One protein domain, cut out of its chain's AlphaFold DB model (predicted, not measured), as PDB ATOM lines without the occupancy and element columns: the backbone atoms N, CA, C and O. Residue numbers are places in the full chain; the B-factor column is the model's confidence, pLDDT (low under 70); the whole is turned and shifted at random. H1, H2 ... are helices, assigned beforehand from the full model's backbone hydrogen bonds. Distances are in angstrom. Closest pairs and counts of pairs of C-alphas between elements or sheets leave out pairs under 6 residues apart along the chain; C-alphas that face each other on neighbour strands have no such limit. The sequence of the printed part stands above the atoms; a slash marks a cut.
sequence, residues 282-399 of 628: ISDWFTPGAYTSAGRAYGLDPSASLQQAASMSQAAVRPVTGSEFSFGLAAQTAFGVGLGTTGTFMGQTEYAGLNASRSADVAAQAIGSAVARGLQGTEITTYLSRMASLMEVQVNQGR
ATOM      1  N   ILE A 282     -45.167 -26.293 -31.787       42.22
ATOM      2  CA  ILE A 282     -46.118 -27.023 -32.648       42.22
ATOM      3  C   ILE A 282     -47.397 -27.446 -31.893       42.22
ATOM      4  O   ILE A 282     -48.424 -27.633 -32.535       42.22
ATOM      5  N   SER A 283     -47.403 -27.509 -30.552       44.22
ATOM      6  CA  SER A 283     -48.584 -27.936 -29.769       44.22
ATOM      7  C   SER A 283     -49.235 -26.853 -28.893       44.22
ATOM      8  O   SER A 283     -50.394 -27.017 -28.527       44.22
ATOM      9  N   ASP A 284     -48.552 -25.738 -28.593       48.16
ATOM     10  CA  ASP A 284     -49.059 -24.677 -27.693       48.16
ATOM     11  C   ASP A 284     -49.572 -23.439 -28.455       48.16
ATOM     12  O   ASP A 284     -49.237 -22.288 -28.155       48.16
ATOM     13  N   TRP A 285     -50.385 -23.666 -29.487       51.50
ATOM     14  CA  TRP A 285     -50.942 -22.597 -30.317       51.50
ATOM     15  C   TRP A 285     -52.055 -21.844 -29.582       51.50
ATOM     16  O   TRP A 285     -53.127 -22.395 -29.359       51.50
ATOM     17  N   PHE A 286     -51.800 -20.579 -29.223       57.94
ATOM     18  CA  PHE A 286     -52.774 -19.567 -28.767       57.94
ATOM     19  C   PHE A 286     -53.809 -20.008 -27.722       57.94
ATOM     20  O   PHE A 286     -54.875 -19.402 -27.611       57.94
ATOM     21  N   THR A 287     -53.526 -21.041 -26.928       64.25
ATOM     22  CA  THR A 287     -54.494 -21.501 -25.938       64.25
ATOM     23  C   THR A 287     -54.423 -20.617 -24.693       64.25
ATOM     24  O   THR A 287     -53.335 -20.375 -24.160       64.25
ATOM     25  N   PRO A 288     -55.571 -20.181 -24.142       70.94
ATOM     26  CA  PRO A 288     -55.615 -19.520 -22.837       70.94
ATOM     27  C   PRO A 288     -54.881 -20.314 -21.737       70.94
ATOM     28  O   PRO A 288     -54.298 -19.733 -20.823       70.94
ATOM     29  N   GLY A 289     -54.838 -21.648 -21.850       76.69
ATOM     30  CA  GLY A 289     -54.076 -22.532 -20.962       76.69
ATOM     31  C   GLY A 289     -52.558 -22.295 -20.982       76.69
ATOM     32  O   GLY A 289     -51.916 -22.336 -19.930       76.69
ATOM     33  N   ALA A 290     -51.974 -21.988 -22.141       78.06
ATOM     34  CA  ALA A 290     -50.541 -21.731 -22.262       78.06
ATOM     35  C   ALA A 290     -50.132 -20.418 -21.567       78.06
ATOM     36  O   ALA A 290     -49.157 -20.390 -20.819       78.06
ATOM     37  N   TYR A 291     -50.910 -19.339 -21.724       82.62
ATOM     38  CA  TYR A 291     -50.610 -18.065 -21.050       82.62
ATOM     39  C   TYR A 291     -50.809 -18.143 -19.544       82.62
ATOM     40  O   TYR A 291     -50.001 -17.623 -18.782       82.62
ATOM     41  N   THR A 292     -51.878 -18.804 -19.104       83.38
ATOM     42  CA  THR A 292     -52.193 -18.924 -17.677       83.38
ATOM     43  C   THR A 292     -51.185 -19.809 -16.945       83.38
ATOM     44  O   THR A 292     -50.782 -19.476 -15.833       83.38
ATOM     45  N   SER A 293     -50.721 -20.902 -17.560       79.44
ATOM     46  CA  SER A 293     -49.649 -21.732 -16.994       79.44
ATOM     47  C   SER A 293     -48.305 -20.997 -16.956       79.44
ATOM     48  O   SER A 293     -47.627 -21.035 -15.926       79.44
ATOM     49  N   ALA A 294     -47.953 -20.269 -18.021       77.75
ATOM     50  CA  ALA A 294     -46.763 -19.425 -18.050       77.75
ATOM     51  C   ALA A 294     -46.820 -18.330 -16.974       77.75
ATOM     52  O   ALA A 294     -45.882 -18.198 -16.196       77.75
ATOM     53  N   GLY A 295     -47.926 -17.590 -16.876       79.88
ATOM     54  CA  GLY A 295     -48.085 -16.508 -15.907       79.88
ATOM     55  C   GLY A 295     -48.094 -16.983 -14.453       79.88
ATOM     56  O   GLY A 295     -47.451 -16.352 -13.613       79.88
ATOM     57  N   ARG A 296     -48.685 -18.150 -14.155       82.88
ATOM     58  CA  ARG A 296     -48.607 -18.756 -12.810       82.88
ATOM     59  C   ARG A 296     -47.173 -19.006 -12.354       82.88
ATOM     60  O   ARG A 296     -46.879 -18.810 -11.179       82.88
ATOM     61  N   ALA A 297     -46.272 -19.398 -13.260       76.19
ATOM     62  CA  ALA A 297     -44.859 -19.595 -12.924       76.19
ATOM     63  C   ALA A 297     -44.161 -18.295 -12.474       76.19
ATOM     64  O   ALA A 297     -43.129 -18.355 -11.806       76.19
ATOM     65  N   TYR A 298     -44.741 -17.137 -12.803       83.88
ATOM     66  CA  TYR A 298     -44.284 -15.805 -12.405       83.88
ATOM     67  C   TYR A 298     -45.225 -15.124 -11.396       83.88
ATOM     68  O   TYR A 298     -45.112 -13.923 -11.167       83.88
ATOM     69  N   GLY A 299     -46.135 -15.880 -10.768       83.06
ATOM     70  CA  GLY A 299     -47.030 -15.376  -9.722       83.06
ATOM     71  C   GLY A 299     -48.223 -14.558 -10.225       83.06
ATOM     72  O   GLY A 299     -48.849 -13.867  -9.428       83.06
ATOM     73  N   LEU A 300     -48.547 -14.623 -11.519       84.00
ATOM     74  CA  LEU A 300     -49.716 -13.955 -12.088       84.00
ATOM     75  C   LEU A 300     -50.954 -14.845 -11.991       84.00
ATOM     76  O   LEU A 300     -50.903 -16.054 -12.246       84.00
ATOM     77  N   ASP A 301     -52.091 -14.234 -11.674       89.69
ATOM     78  CA  ASP A 301     -53.386 -14.889 -11.785       89.69
ATOM     79  C   ASP A 301     -53.770 -15.111 -13.266       89.69
ATOM     80  O   ASP A 301     -53.205 -14.483 -14.173       89.69
ATOM     81  N   PRO A 302     -54.721 -16.020 -13.555       86.88
ATOM     82  CA  PRO A 302     -55.121 -16.314 -14.927       86.88
ATOM     83  C   PRO A 302     -55.601 -15.092 -15.726       86.88
ATOM     84  O   PRO A 302     -55.246 -14.964 -16.898       86.88
ATOM     85  N   SER A 303     -56.364 -14.183 -15.110       86.69
ATOM     86  CA  SER A 303     -56.854 -12.964 -15.767       86.69
ATOM     87  C   SER A 303     -55.721 -11.992 -16.094       86.69
ATOM     88  O   SER A 303     -55.627 -11.541 -17.237       86.69
ATOM     89  N   ALA A 304     -54.814 -11.732 -15.150       88.06
ATOM     90  CA  ALA A 304     -53.646 -10.886 -15.388       88.06
ATOM     91  C   ALA A 304     -52.714 -11.483 -16.446       88.06
ATOM     92  O   ALA A 304     -52.187 -10.754 -17.284       88.06
ATOM     93  N   SER A 305     -52.555 -12.810 -16.463       87.88
ATOM     94  CA  SER A 305     -51.747 -13.510 -17.470       87.88
ATOM     95  C   SER A 305     -52.285 -13.278 -18.884       87.88
ATOM     96  O   SER A 305     -51.523 -12.958 -19.794       87.88
ATOM     97  N   LEU A 306     -53.604 -13.390 -19.072       87.06
ATOM     98  CA  LEU A 306     -54.250 -13.144 -20.364       87.06
ATOM     99  C   LEU A 306     -54.175 -11.670 -20.771       87.06
ATOM    100  O   LEU A 306     -53.879 -11.371 -21.926       87.06
ATOM    101  N   GLN A 307     -54.390 -10.746 -19.830       90.94
ATOM    102  CA  GLN A 307     -54.294  -9.310 -20.094       90.94
ATOM    103  C   GLN A 307     -52.872  -8.903 -20.506       90.94
ATOM    104  O   GLN A 307     -52.685  -8.147 -21.462       90.94
ATOM    105  N   GLN A 308     -51.857  -9.441 -19.832       90.88
ATOM    106  CA  GLN A 308     -50.460  -9.185 -20.165       90.88
ATOM    107  C   GLN A 308     -50.063  -9.819 -21.503       90.88
ATOM    108  O   GLN A 308     -49.420  -9.152 -22.315       90.88
ATOM    109  N   ALA A 309     -50.502 -11.048 -21.788       88.94
ATOM    110  CA  ALA A 309     -50.285 -11.680 -23.090       88.94
ATOM    111  C   ALA A 309     -50.953 -10.893 -24.231       88.94
ATOM    112  O   ALA A 309     -50.360 -10.723 -25.300       88.94
ATOM    113  N   ALA A 310     -52.150 -10.343 -23.997       87.69
ATOM    114  CA  ALA A 310     -52.826  -9.463 -24.944       87.69
ATOM    115  C   ALA A 310     -52.040  -8.163 -25.170       87.69
ATOM    116  O   ALA A 310     -51.848  -7.768 -26.318       87.69
ATOM    117  N   SER A 311     -51.516  -7.537 -24.109       90.50
ATOM    118  CA  SER A 311     -50.689  -6.327 -24.237       90.50
ATOM    119  C   SER A 311     -49.404  -6.578 -25.035       90.50
ATOM    120  O   SER A 311     -49.028  -5.775 -25.889       90.50
ATOM    121  N   MET A 312     -48.767  -7.733 -24.822       92.38
ATOM    122  CA  MET A 312     -47.578  -8.139 -25.565       92.38
ATOM    123  C   MET A 312     -47.913  -8.436 -27.032       92.38
ATOM    124  O   MET A 312     -47.170  -8.024 -27.918       92.38
ATOM    125  N   SER A 313     -49.056  -9.080 -27.294       89.75
ATOM    126  CA  SER A 313     -49.548  -9.336 -28.657       89.75
ATOM    127  C   SER A 313     -49.849  -8.040 -29.413       89.75
ATOM    128  O   SER A 313     -49.485  -7.892 -30.576       89.75
ATOM    129  N   GLN A 314     -50.478  -7.068 -28.746       90.56
ATOM    130  CA  GLN A 314     -50.734  -5.745 -29.321       90.56
ATOM    131  C   GLN A 314     -49.426  -5.037 -29.683       90.56
ATOM    132  O   GLN A 314     -49.306  -4.503 -30.782       90.56
ATOM    133  N   ALA A 315     -48.427  -5.087 -28.797       90.12
ATOM    134  CA  ALA A 315     -47.120  -4.485 -29.046       90.12
ATOM    135  C   ALA A 315     -46.330  -5.188 -30.163       90.12
ATOM    136  O   ALA A 315     -45.589  -4.528 -30.891       90.12
ATOM    137  N   ALA A 316     -46.493  -6.507 -30.310       86.56
ATOM    138  CA  ALA A 316     -45.911  -7.294 -31.395       86.56
ATOM    139  C   ALA A 316     -46.664  -7.146 -32.728       86.56
ATOM    140  O   ALA A 316     -46.167  -7.594 -33.758       86.56
ATOM    141  N   VAL A 317     -47.864  -6.546 -32.715       87.94
ATOM    142  CA  VAL A 317     -48.794  -6.478 -33.861       87.94
ATOM    143  C   VAL A 317     -49.118  -7.877 -34.413       87.94
ATOM    144  O   VAL A 317     -49.457  -8.066 -35.579       87.94
ATOM    145  N   ARG A 318     -49.024  -8.888 -33.547       87.56
ATOM    146  CA  ARG A 318     -49.354 -10.272 -33.855       87.56
ATOM    147  C   ARG A 318     -49.679 -11.036 -32.579       87.56
ATOM    148  O   ARG A 318     -49.218 -10.665 -31.501       87.56
ATOM    149  N   PRO A 319     -50.410 -12.145 -32.687       83.12
ATOM    150  CA  PRO A 319     -50.528 -13.079 -31.583       83.12
ATOM    151  C   PRO A 319     -49.133 -13.563 -31.118       83.12
ATOM    152  O   PRO A 319     -48.320 -13.993 -31.942       83.12
ATOM    153  N   VAL A 320     -48.845 -13.497 -29.811       83.44
ATOM    154  CA  VAL A 320     -47.627 -14.104 -29.231       83.44
ATOM    155  C   VAL A 320     -47.900 -15.514 -28.735       83.44
ATOM    156  O   VAL A 320     -48.969 -15.797 -28.218       83.44
ATOM    157  N   THR A 321     -46.946 -16.421 -28.879       85.19
ATOM    158  CA  THR A 321     -47.072 -17.790 -28.361       85.19
ATOM    159  C   THR A 321     -46.911 -17.829 -26.837       85.19
ATOM    160  O   THR A 321     -46.346 -16.917 -26.227       85.19
ATOM    161  N   GLY A 322     -47.367 -18.907 -26.186       81.81
ATOM    162  CA  GLY A 322     -47.181 -19.079 -24.738       81.81
ATOM    163  C   GLY A 322     -45.704 -19.077 -24.316       81.81
ATOM    164  O   GLY A 322     -45.360 -18.573 -23.246       81.81
ATOM    165  N   SER A 323     -44.812 -19.572 -25.178       81.06
ATOM    166  CA  SER A 323     -43.369 -19.556 -24.942       81.06
ATOM    167  C   SER A 323     -42.759 -18.160 -25.084       81.06
ATOM    168  O   SER A 323     -41.990 -17.764 -24.209       81.06
ATOM    169  N   GLU A 324     -43.138 -17.386 -26.104       85.31
ATOM    170  CA  GLU A 324     -42.743 -15.975 -26.254       85.31
ATOM    171  C   GLU A 324     -43.245 -15.129 -25.084       85.31
ATOM    172  O   GLU A 324     -42.490 -14.334 -24.528       85.31
ATOM    173  N   PHE A 325     -44.481 -15.364 -24.640       88.31
ATOM    174  CA  PHE A 325     -45.022 -14.725 -23.447       88.31
ATOM    175  C   PHE A 325     -44.220 -15.096 -22.191       88.31
ATOM    176  O   PHE A 325     -43.815 -14.218 -21.428       88.31
ATOM    177  N   SER A 326     -43.901 -16.382 -22.003       85.69
ATOM    178  CA  SER A 326     -43.071 -16.834 -20.880       85.69
ATOM    179  C   SER A 326     -41.659 -16.237 -20.907       85.69
ATOM    180  O   SER A 326     -41.088 -15.961 -19.851       85.69
ATOM    181  N   PHE A 327     -41.107 -16.016 -22.105       85.94
ATOM    182  CA  PHE A 327     -39.835 -15.336 -22.307       85.94
ATOM    183  C   PHE A 327     -39.945 -13.853 -21.952       85.94
ATOM    184  O   PHE A 327     -39.085 -13.346 -21.239       85.94
ATOM    185  N   GLY A 328     -41.007 -13.171 -22.387       86.94
ATOM    186  CA  GLY A 328     -41.273 -11.784 -22.014       86.94
ATOM    187  C   GLY A 328     -41.351 -11.610 -20.498       86.94
ATOM    188  O   GLY A 328     -40.693 -10.733 -19.944       86.94
ATOM    189  N   LEU A 329     -42.074 -12.497 -19.806       87.81
ATOM    190  CA  LEU A 329     -42.151 -12.493 -18.342       87.81
ATOM    191  C   LEU A 329     -40.788 -12.765 -17.692       87.81
ATOM    192  O   LEU A 329     -40.424 -12.115 -16.708       87.81
ATOM    193  N   ALA A 330     -39.998 -13.679 -18.261       82.12
ATOM    194  CA  ALA A 330     -38.626 -13.915 -17.822       82.12
ATOM    195  C   ALA A 330     -37.768 -12.652 -17.973       82.12
ATOM    196  O   ALA A 330     -37.055 -12.279 -17.048       82.12
ATOM    197  N   ALA A 331     -37.849 -11.975 -19.120       81.81
ATOM    198  CA  ALA A 331     -37.086 -10.769 -19.416       81.81
ATOM    199  C   ALA A 331     -37.480  -9.602 -18.497       81.81
ATOM    200  O   ALA A 331     -36.610  -8.896 -17.980       81.81
ATOM    201  N   GLN A 332     -38.776  -9.448 -18.226       89.00
ATOM    202  CA  GLN A 332     -39.300  -8.446 -17.304       89.00
ATOM    203  C   GLN A 332     -38.818  -8.683 -15.877       89.00
ATOM    204  O   GLN A 332     -38.324  -7.760 -15.232       89.00
ATOM    205  N   THR A 333     -38.916  -9.916 -15.389       84.06
ATOM    206  CA  THR A 333     -38.520 -10.250 -14.013       84.06
ATOM    207  C   THR A 333     -37.008 -10.243 -13.813       84.06
ATOM    208  O   THR A 333     -36.531  -9.812 -12.766       84.06
ATOM    209  N   ALA A 334     -36.240 -10.692 -14.806       77.00
ATOM    210  CA  ALA A 334     -34.787 -10.778 -14.718       77.00
ATOM    211  C   ALA A 334     -34.073  -9.446 -14.974       77.00
ATOM    212  O   ALA A 334     -33.069  -9.153 -14.325       77.00
ATOM    213  N   PHE A 335     -34.561  -8.667 -15.941       83.00
ATOM    214  CA  PHE A 335     -33.842  -7.511 -16.476       83.00
ATOM    215  C   PHE A 335     -34.651  -6.223 -16.443       83.00
ATOM    216  O   PHE A 335     -34.125  -5.204 -16.869       83.00
ATOM    217  N   GLY A 336     -35.900  -6.238 -15.971       84.81
ATOM    218  CA  GLY A 336     -36.770  -5.061 -15.989       84.81
ATOM    219  C   GLY A 336     -37.219  -4.647 -17.393       84.81
ATOM    220  O   GLY A 336     -37.676  -3.520 -17.570       84.81
ATOM    221  N   VAL A 337     -37.079  -5.522 -18.395       87.50
ATOM    222  CA  VAL A 337     -37.506  -5.244 -19.774       87.50
ATOM    223  C   VAL A 337     -39.012  -5.456 -19.884       87.50
ATOM    224  O   VAL A 337     -39.500  -6.565 -19.694       87.50
ATOM    225  N   GLY A 338     -39.765  -4.398 -20.178       89.69
ATOM    226  CA  GLY A 338     -41.223  -4.482 -20.267       89.69
ATOM    227  C   GLY A 338     -41.712  -5.414 -21.385       89.69
ATOM    228  O   GLY A 338     -41.133  -5.448 -22.472       89.69
ATOM    229  N   LEU A 339     -42.839  -6.098 -21.145       90.50
ATOM    230  CA  LEU A 339     -43.483  -6.995 -22.117       90.50
ATOM    231  C   LEU A 339     -43.790  -6.313 -23.451       90.50
ATOM    232  O   LEU A 339     -43.637  -6.930 -24.498       90.50
ATOM    233  N   GLY A 340     -44.184  -5.037 -23.416       91.19
ATOM    234  CA  GLY A 340     -44.420  -4.251 -24.626       91.19
ATOM    235  C   GLY A 340     -43.163  -4.145 -25.490       91.19
ATOM    236  O   GLY A 340     -43.202  -4.467 -26.668       91.19
ATOM    237  N   THR A 341     -42.019  -3.792 -24.898       88.75
ATOM    238  CA  THR A 341     -40.747  -3.681 -25.628       88.75
ATOM    239  C   THR A 341     -40.274  -5.025 -26.165       88.75
ATOM    240  O   THR A 341     -39.814  -5.091 -27.304       88.75
ATOM    241  N   THR A 342     -40.412  -6.101 -25.384       88.00
ATOM    242  CA  THR A 342     -40.104  -7.455 -25.864       88.00
ATOM    243  C   THR A 342     -41.010  -7.849 -27.031       88.00
ATOM    244  O   THR A 342     -40.507  -8.327 -28.043       88.00
ATOM    245  N   GLY A 343     -42.317  -7.588 -26.923       89.25
ATOM    246  CA  GLY A 343     -43.291  -7.839 -27.984       89.25
ATOM    247  C   GLY A 343     -42.976  -7.052 -29.256       89.25
ATOM    248  O   GLY A 343     -42.867  -7.646 -30.322       89.25
ATOM    249  N   THR A 344     -42.738  -5.742 -29.150       89.88
ATOM    250  CA  THR A 344     -42.360  -4.895 -30.292       89.88
ATOM    251  C   THR A 344     -41.073  -5.372 -30.952       89.88
ATOM    252  O   THR A 344     -41.025  -5.480 -32.173       89.88
ATOM    253  N   PHE A 345     -40.041  -5.709 -30.176       89.44
ATOM    254  CA  PHE A 345     -38.798  -6.232 -30.738       89.44
ATOM    255  C   PHE A 345     -39.025  -7.553 -31.487       89.44
ATOM    256  O   PHE A 345     -38.596  -7.681 -32.630       89.44
ATOM    257  N   MET A 346     -39.752  -8.503 -30.889       88.69
ATOM    258  CA  MET A 346     -40.080  -9.784 -31.529       88.69
ATOM    259  C   MET A 346     -40.894  -9.597 -32.815       88.69
ATOM    260  O   MET A 346     -40.560 -10.184 -33.846       88.69
ATOM    261  N   GLY A 347     -41.913  -8.734 -32.785       85.56
ATOM    262  CA  GLY A 347     -42.713  -8.397 -33.963       85.56
ATOM    263  C   GLY A 347     -41.856  -7.833 -35.097       85.56
ATOM    264  O   GLY A 347     -41.973  -8.281 -36.235       85.56
ATOM    265  N   GLN A 348     -40.925  -6.925 -34.786       83.81
ATOM    266  CA  GLN A 348     -40.017  -6.354 -35.786       83.81
ATOM    267  C   GLN A 348     -38.996  -7.365 -36.317       83.81
ATOM    268  O   GLN A 348     -38.713  -7.363 -37.513       83.81
ATOM    269  N   THR A 349     -38.479  -8.272 -35.478       81.81
ATOM    270  CA  THR A 349     -37.591  -9.344 -35.961       81.81
ATOM    271  C   THR A 349     -38.302 -10.280 -36.938       81.81
ATOM    272  O   THR A 349     -37.709 -10.696 -37.929       81.81
ATOM    273  N   GLU A 350     -39.579 -10.577 -36.701       81.12
ATOM    274  CA  GLU A 350     -40.363 -11.425 -37.598       81.12
ATOM    275  C   GLU A 350     -40.753 -10.708 -38.887       81.12
ATOM    276  O   GLU A 350     -40.638 -11.274 -39.973       81.12
ATOM    277  N   TYR A 351     -41.106  -9.424 -38.791       78.06
ATOM    278  CA  TYR A 351     -41.333  -8.576 -39.958       78.06
ATOM    279  C   TYR A 351     -40.071  -8.425 -40.826       78.06
ATOM    280  O   TYR A 351     -40.167  -8.297 -42.045       78.06
ATOM    281  N   ALA A 352     -38.882  -8.527 -40.222       66.50
ATOM    282  CA  ALA A 352     -37.599  -8.592 -40.922       66.50
ATOM    283  C   ALA A 352     -37.291  -9.959 -41.572       66.50
ATOM    284  O   ALA A 352     -36.206 -10.139 -42.125       66.50
ATOM    285  N   GLY A 353     -38.227 -10.915 -41.544       66.94
ATOM    286  CA  GLY A 353     -38.119 -12.203 -42.235       66.94
ATOM    287  C   GLY A 353     -37.598 -13.359 -41.377       66.94
ATOM    288  O   GLY A 353     -37.309 -14.430 -41.913       66.94
ATOM    289  N   LEU A 354     -37.470 -13.183 -40.056       68.44
ATOM    290  CA  LEU A 354     -37.133 -14.279 -39.143       68.44
ATOM    291  C   LEU A 354     -38.398 -15.036 -38.717       68.44
ATOM    292  O   LEU A 354     -39.398 -14.438 -38.350       68.44
ATOM    293  N   ASN A 355     -38.356 -16.368 -38.687       66.06
ATOM    294  CA  ASN A 355     -39.475 -17.153 -38.150       66.06
ATOM    295  C   ASN A 355     -39.715 -16.834 -36.658       66.06
ATOM    296  O   ASN A 355     -38.752 -16.634 -35.912       66.06
ATOM    297  N   ALA A 356     -40.970 -16.901 -36.196       58.91
ATOM    298  CA  ALA A 356     -41.358 -16.647 -34.800       58.91
ATOM    299  C   ALA A 356     -40.496 -17.410 -33.771       58.91
ATOM    300  O   ALA A 356     -40.057 -16.844 -32.773       58.91
ATOM    301  N   SER A 357     -40.130 -18.667 -34.050       61.09
ATOM    302  CA  SER A 357     -39.260 -19.468 -33.171       61.09
ATOM    303  C   SER A 357     -37.834 -18.921 -33.022       61.09
ATOM    304  O   SER A 357     -37.210 -19.143 -31.987       61.09
ATOM    305  N   ARG A 358     -37.324 -18.185 -34.020       69.38
ATOM    306  CA  ARG A 358     -36.021 -17.504 -33.970       69.38
ATOM    307  C   ARG A 358     -36.111 -16.106 -33.365       69.38
ATOM    308  O   ARG A 358     -35.119 -15.631 -32.824       69.38
ATOM    309  N   SER A 359     -37.282 -15.467 -33.399       73.31
ATOM    310  CA  SER A 359     -37.483 -14.130 -32.816       73.31
ATOM    311  C   SER A 359     -37.134 -14.092 -31.319       73.31
ATOM    312  O   SER A 359     -36.453 -13.177 -30.858       73.31
ATOM    313  N   ALA A 360     -37.502 -15.140 -30.572       72.50
ATOM    314  CA  ALA A 360     -37.176 -15.278 -29.155       72.50
ATOM    315  C   ALA A 360     -35.683 -15.529 -28.898       72.50
ATOM    316  O   ALA A 360     -35.136 -14.988 -27.938       72.50
ATOM    317  N   ASP A 361     -35.014 -16.296 -29.760       75.25
ATOM    318  CA  ASP A 361     -33.567 -16.529 -29.672       75.25
ATOM    319  C   ASP A 361     -32.787 -15.230 -29.923       75.25
ATOM    320  O   ASP A 361     -31.894 -14.875 -29.153       75.25
ATOM    321  N   VAL A 362     -33.176 -14.473 -30.952       74.75
ATOM    322  CA  VAL A 362     -32.568 -13.177 -31.280       74.75
ATOM    323  C   VAL A 362     -32.842 -12.149 -30.180       74.75
ATOM    324  O   VAL A 362     -31.939 -11.405 -29.796       74.75
ATOM    325  N   ALA A 363     -34.045 -12.138 -29.599       81.44
ATOM    326  CA  ALA A 363     -34.355 -11.307 -28.436       81.44
ATOM    327  C   ALA A 363     -33.505 -11.692 -27.215       81.44
ATOM    328  O   ALA A 363     -33.003 -10.814 -26.512       81.44
ATOM    329  N   ALA A 364     -33.291 -12.990 -26.975       78.81
ATOM    330  CA  ALA A 364     -32.422 -13.472 -25.906       78.81
ATOM    331  C   ALA A 364     -30.968 -13.032 -26.122       78.81
ATOM    332  O   ALA A 364     -30.319 -12.591 -25.174       78.81
ATOM    333  N   GLN A 365     -30.474 -13.105 -27.360       81.06
ATOM    334  CA  GLN A 365     -29.128 -12.668 -27.719       81.06
ATOM    335  C   GLN A 365     -28.969 -11.149 -27.577       81.06
ATOM    336  O   GLN A 365     -27.981 -10.696 -27.008       81.06
ATOM    337  N   ALA A 366     -29.953 -10.362 -28.019       79.25
ATOM    338  CA  ALA A 366     -29.942  -8.910 -27.867       79.25
ATOM    339  C   ALA A 366     -29.941  -8.499 -26.383       79.25
ATOM    340  O   ALA A 366     -29.129  -7.673 -25.968       79.25
ATOM    341  N   ILE A 367     -30.783  -9.126 -25.552       80.94
ATOM    342  CA  ILE A 367     -30.786  -8.899 -24.098       80.94
ATOM    343  C   ILE A 367     -29.460  -9.346 -23.473       80.94
ATOM    344  O   ILE A 367     -28.890  -8.617 -22.666       80.94
ATOM    345  N   GLY A 368     -28.939 -10.511 -23.860       75.62
ATOM    346  CA  GLY A 368     -27.654 -11.023 -23.384       75.62
ATOM    347  C   GLY A 368     -26.491 -10.083 -23.708       75.62
ATOM    348  O   GLY A 368     -25.702  -9.764 -22.822       75.62
ATOM    349  N   SER A 369     -26.440  -9.573 -24.940       75.88
ATOM    350  CA  SER A 369     -25.472  -8.568 -25.394       75.88
ATOM    351  C   SER A 369     -25.600  -7.267 -24.597       75.88
ATOM    352  O   SER A 369     -24.600  -6.738 -24.115       75.88
ATOM    353  N   ALA A 370     -26.820  -6.777 -24.363       74.12
ATOM    354  CA  ALA A 370     -27.049  -5.583 -23.548       74.12
ATOM    355  C   ALA A 370     -26.544  -5.761 -22.103       74.12
ATOM    356  O   ALA A 370     -25.854  -4.893 -21.568       74.12
ATOM    357  N   VAL A 371     -26.827  -6.912 -21.491       77.19
ATOM    358  CA  VAL A 371     -26.403  -7.247 -20.123       77.19
ATOM    359  C   VAL A 371     -24.889  -7.414 -20.028       77.19
ATOM    360  O   VAL A 371     -24.284  -6.915 -19.081       77.19
ATOM    361  N   ALA A 372     -24.258  -8.060 -21.014       71.31
ATOM    362  CA  ALA A 372     -22.803  -8.215 -21.078       71.31
ATOM    363  C   ALA A 372     -22.071  -6.862 -21.117       71.31
ATOM    364  O   ALA A 372     -20.927  -6.754 -20.684       71.31
ATOM    365  N   ARG A 373     -22.752  -5.809 -21.577       66.12
ATOM    366  CA  ARG A 373     -22.240  -4.432 -21.619       66.12
ATOM    367  C   ARG A 373     -22.514  -3.633 -20.352       66.12
ATOM    368  O   ARG A 373     -22.219  -2.442 -20.310       66.12
ATOM    369  N   GLY A 374     -23.098  -4.267 -19.339       74.75
ATOM    370  CA  GLY A 374     -23.453  -3.627 -18.081       74.75
ATOM    371  C   GLY A 374     -24.700  -2.749 -18.152       74.75
ATOM    372  O   GLY A 374     -24.950  -2.027 -17.189       74.75
ATOM    373  N   LEU A 375     -25.484  -2.811 -19.241       80.31
ATOM    374  CA  LEU A 375     -26.744  -2.072 -19.331       80.31
ATOM    375  C   LEU A 375     -27.748  -2.626 -18.318       80.31
ATOM    376  O   LEU A 375     -27.827  -3.838 -18.096       80.31
ATOM    377  N   GLN A 376     -28.540  -1.744 -17.714       82.38
ATOM    378  CA  GLN A 376     -29.531  -2.115 -16.704       82.38
ATOM    379  C   GLN A 376     -30.940  -1.702 -17.128       82.38
ATOM    380  O   GLN A 376     -31.138  -0.594 -17.612       82.38
ATOM    381  N   GLY A 377     -31.943  -2.558 -16.900       80.25
ATOM    382  CA  GLY A 377     -33.350  -2.139 -16.861       80.25
ATOM    383  C   GLY A 377     -33.837  -1.367 -18.088       80.25
ATOM    384  O   GLY A 377     -34.028  -1.891 -19.191       80.25
ATOM    385  N   THR A 378     -34.038  -0.073 -17.861       81.81
ATOM    386  CA  THR A 378     -34.487   0.919 -18.841       81.81
ATOM    387  C   THR A 378     -33.488   1.137 -19.980       81.81
ATOM    388  O   THR A 378     -33.897   1.461 -21.094       81.81
ATOM    389  N   GLU A 379     -32.195   0.903 -19.764       79.25
ATOM    390  CA  GLU A 379     -31.172   0.976 -20.811       79.25
ATOM    391  C   GLU A 379     -31.270  -0.206 -21.775       79.25
ATOM    392  O   GLU A 379     -31.189  -0.012 -22.986       79.25
ATOM    393  N   ILE A 380     -31.527  -1.415 -21.256       81.12
ATOM    394  CA  ILE A 380     -31.797  -2.603 -22.082       81.12
ATOM    395  C   ILE A 380     -33.082  -2.377 -22.885       81.12
ATOM    396  O   ILE A 380     -33.138  -2.661 -24.077       81.12
ATOM    397  N   THR A 381     -34.096  -1.791 -22.248       85.56
ATOM    398  CA  THR A 381     -35.351  -1.415 -22.913       85.56
ATOM    399  C   THR A 381     -35.095  -0.426 -24.056       85.56
ATOM    400  O   THR A 381     -35.525  -0.655 -25.184       85.56
ATOM    401  N   THR A 382     -34.322   0.633 -23.803       82.69
ATOM    402  CA  THR A 382     -33.956   1.635 -24.818       82.69
ATOM    403  C   THR A 382     -33.137   1.018 -25.952       82.69
ATOM    404  O   THR A 382     -33.328   1.364 -27.119       82.69
ATOM    405  N   TYR A 383     -32.234   0.097 -25.621       80.81
ATOM    406  CA  TYR A 383     -31.433  -0.648 -26.583       80.81
ATOM    407  C   TYR A 383     -32.310  -1.487 -27.524       80.81
ATOM    408  O   TYR A 383     -32.230  -1.322 -28.743       80.81
ATOM    409  N   LEU A 384     -33.213  -2.302 -26.972       85.00
ATOM    410  CA  LEU A 384     -34.141  -3.115 -27.761       85.00
ATOM    411  C   LEU A 384     -35.069  -2.255 -28.622       85.00
ATOM    412  O   LEU A 384     -35.242  -2.548 -29.802       85.00
ATOM    413  N   SER A 385     -35.617  -1.163 -28.082       85.56
ATOM    414  CA  SER A 385     -36.462  -0.247 -28.859       85.56
ATOM    415  C   SER A 385     -35.723   0.350 -30.058       85.56
ATOM    416  O   SER A 385     -36.290   0.434 -31.141       85.56
ATOM    417  N   ARG A 386     -34.443   0.714 -29.911       77.50
ATOM    418  CA  ARG A 386     -33.638   1.235 -31.029       77.50
ATOM    419  C   ARG A 386     -33.360   0.189 -32.091       77.50
ATOM    420  O   ARG A 386     -33.436   0.499 -33.276       77.50
ATOM    421  N   MET A 387     -33.044  -1.035 -31.677       79.69
ATOM    422  CA  MET A 387     -32.882  -2.137 -32.617       79.69
ATOM    423  C   MET A 387     -34.186  -2.421 -33.368       79.69
ATOM    424  O   MET A 387     -34.152  -2.601 -34.580       79.69
ATOM    425  N   ALA A 388     -35.327  -2.398 -32.676       81.81
ATOM    426  CA  ALA A 388     -36.640  -2.568 -33.291       81.81
ATOM    427  C   ALA A 388     -36.934  -1.456 -34.318       81.81
ATOM    428  O   ALA A 388     -37.284  -1.761 -35.453       81.81
ATOM    429  N   SER A 389     -36.700  -0.181 -33.975       79.88
ATOM    430  CA  SER A 389     -36.847   0.940 -34.920       79.88
ATOM    431  C   SER A 389     -35.887   0.846 -36.110       79.88
ATOM    432  O   SER A 389     -36.237   1.229 -37.223       79.88
ATOM    433  N   LEU A 390     -34.671   0.336 -35.902       71.38
ATOM    434  CA  LEU A 390     -33.733   0.097 -36.994       71.38
ATOM    435  C   LEU A 390     -34.256  -0.972 -37.955       71.38
ATOM    436  O   LEU A 390     -34.224  -0.755 -39.166       71.38
ATOM    437  N   MET A 391     -34.718  -2.108 -37.428       77.19
ATOM    438  CA  MET A 391     -35.319  -3.166 -38.241       77.19
ATOM    439  C   MET A 391     -36.495  -2.610 -39.038       77.19
ATOM    440  O   MET A 391     -36.529  -2.766 -40.251       77.19
ATOM    441  N   GLU A 392     -37.382  -1.859 -38.387       77.94
ATOM    442  CA  GLU A 392     -38.532  -1.231 -39.032       77.94
ATOM    443  C   GLU A 392     -38.123  -0.316 -40.200       77.94
ATOM    444  O   GLU A 392     -38.651  -0.438 -41.307       77.94
ATOM    445  N   VAL A 393     -37.146   0.577 -39.997       69.62
ATOM    446  CA  VAL A 393     -36.649   1.475 -41.056       69.62
ATOM    447  C   VAL A 393     -36.071   0.686 -42.231       69.62
ATOM    448  O   VAL A 393     -36.315   1.040 -43.383       69.62
ATOM    449  N   GLN A 394     -35.314  -0.373 -41.959       67.69
ATOM    450  CA  GLN A 394     -34.675  -1.177 -42.997       67.69
ATOM    451  C   GLN A 394     -35.698  -2.006 -43.776       67.69
ATOM    452  O   GLN A 394     -35.668  -2.001 -45.007       67.69
ATOM    453  N   VAL A 395     -36.663  -2.626 -43.093       69.38
ATOM    454  CA  VAL A 395     -37.739  -3.369 -43.758       69.38
ATOM    455  C   VAL A 395     -38.607  -2.429 -44.594       69.38
ATOM    456  O   VAL A 395     -38.906  -2.735 -45.746       69.38
ATOM    457  N   ASN A 396     -38.928  -1.234 -44.088       71.88
ATOM    458  CA  ASN A 396     -39.649  -0.213 -44.856       71.88
ATOM    459  C   ASN A 396     -38.866   0.284 -46.084       71.88
ATOM    460  O   ASN A 396     -39.461   0.764 -47.049       71.88
ATOM    461  N   GLN A 397     -37.540   0.157 -46.076       67.31
ATOM    462  CA  GLN A 397     -36.676   0.427 -47.227       67.31
ATOM    463  C   GLN A 397     -36.518  -0.784 -48.165       67.31
ATOM    464  O   GLN A 397     -35.780  -0.686 -49.146       67.31
ATOM    465  N   GLY A 398     -37.191  -1.908 -47.888       59.25
ATOM    466  CA  GLY A 398     -37.082  -3.153 -48.652       59.25
ATOM    467  C   GLY A 398     -35.753  -3.880 -48.443       59.25
ATOM    468  O   GLY A 398     -35.269  -4.542 -49.358       59.25
ATOM    469  N   ARG A 399     -35.124  -3.707 -47.274       64.06
ATOM    470  CA  ARG A 399     -33.796  -4.243 -46.954       64.06
ATOM    471  C   ARG A 399     -33.915  -5.382 -45.948       64.06
ATOM    472  O   ARG A 399     -34.613  -5.248 -44.945       64.06
TER     473      ARG A 399
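Overview. This is residues 282 to 399 of the 628 residues of an uncharacterized protein of Flavobacteriaceae bacterium (UniProt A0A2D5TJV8). H6, H4 and H2 form one layer, crossed by a loose layer of H1, H3 and H5. The printed part has 118 residues with six named helices, H1 to H6, and no named strand: all helix. It is compact, radius of gyration of the C-alphas 13.7 A, with spans of 39, 32 and 20 A.

Along the chain. H6, residues 378 to 396, 26.5 A long, ends at C-alpha 396 (-39.649, -0.213, -44.856). H5 is residues 356 to 372, H4 339 to 351, H3 322 to 335 and H2 302 to 316. H1, residues 288 to 296, begins at C-alpha 288 (-55.615, -19.520, -22.837).

Arrangement. H4 touches H2, H3, H5 and H6, the last at a shallow tilt of 25 degrees; their closest C-alphas, 345 and 388, are 5.0 A apart. Every O i to N i+4 pair is within hydrogen-bond range, except in H5, 11 of 13.

Size, cuts and confidence. C-alphas 301 and 397 are farthest apart, 42.1 A. The printed part has no cut. pLDDT is under 70 in 20 residues, among them 282 to 287.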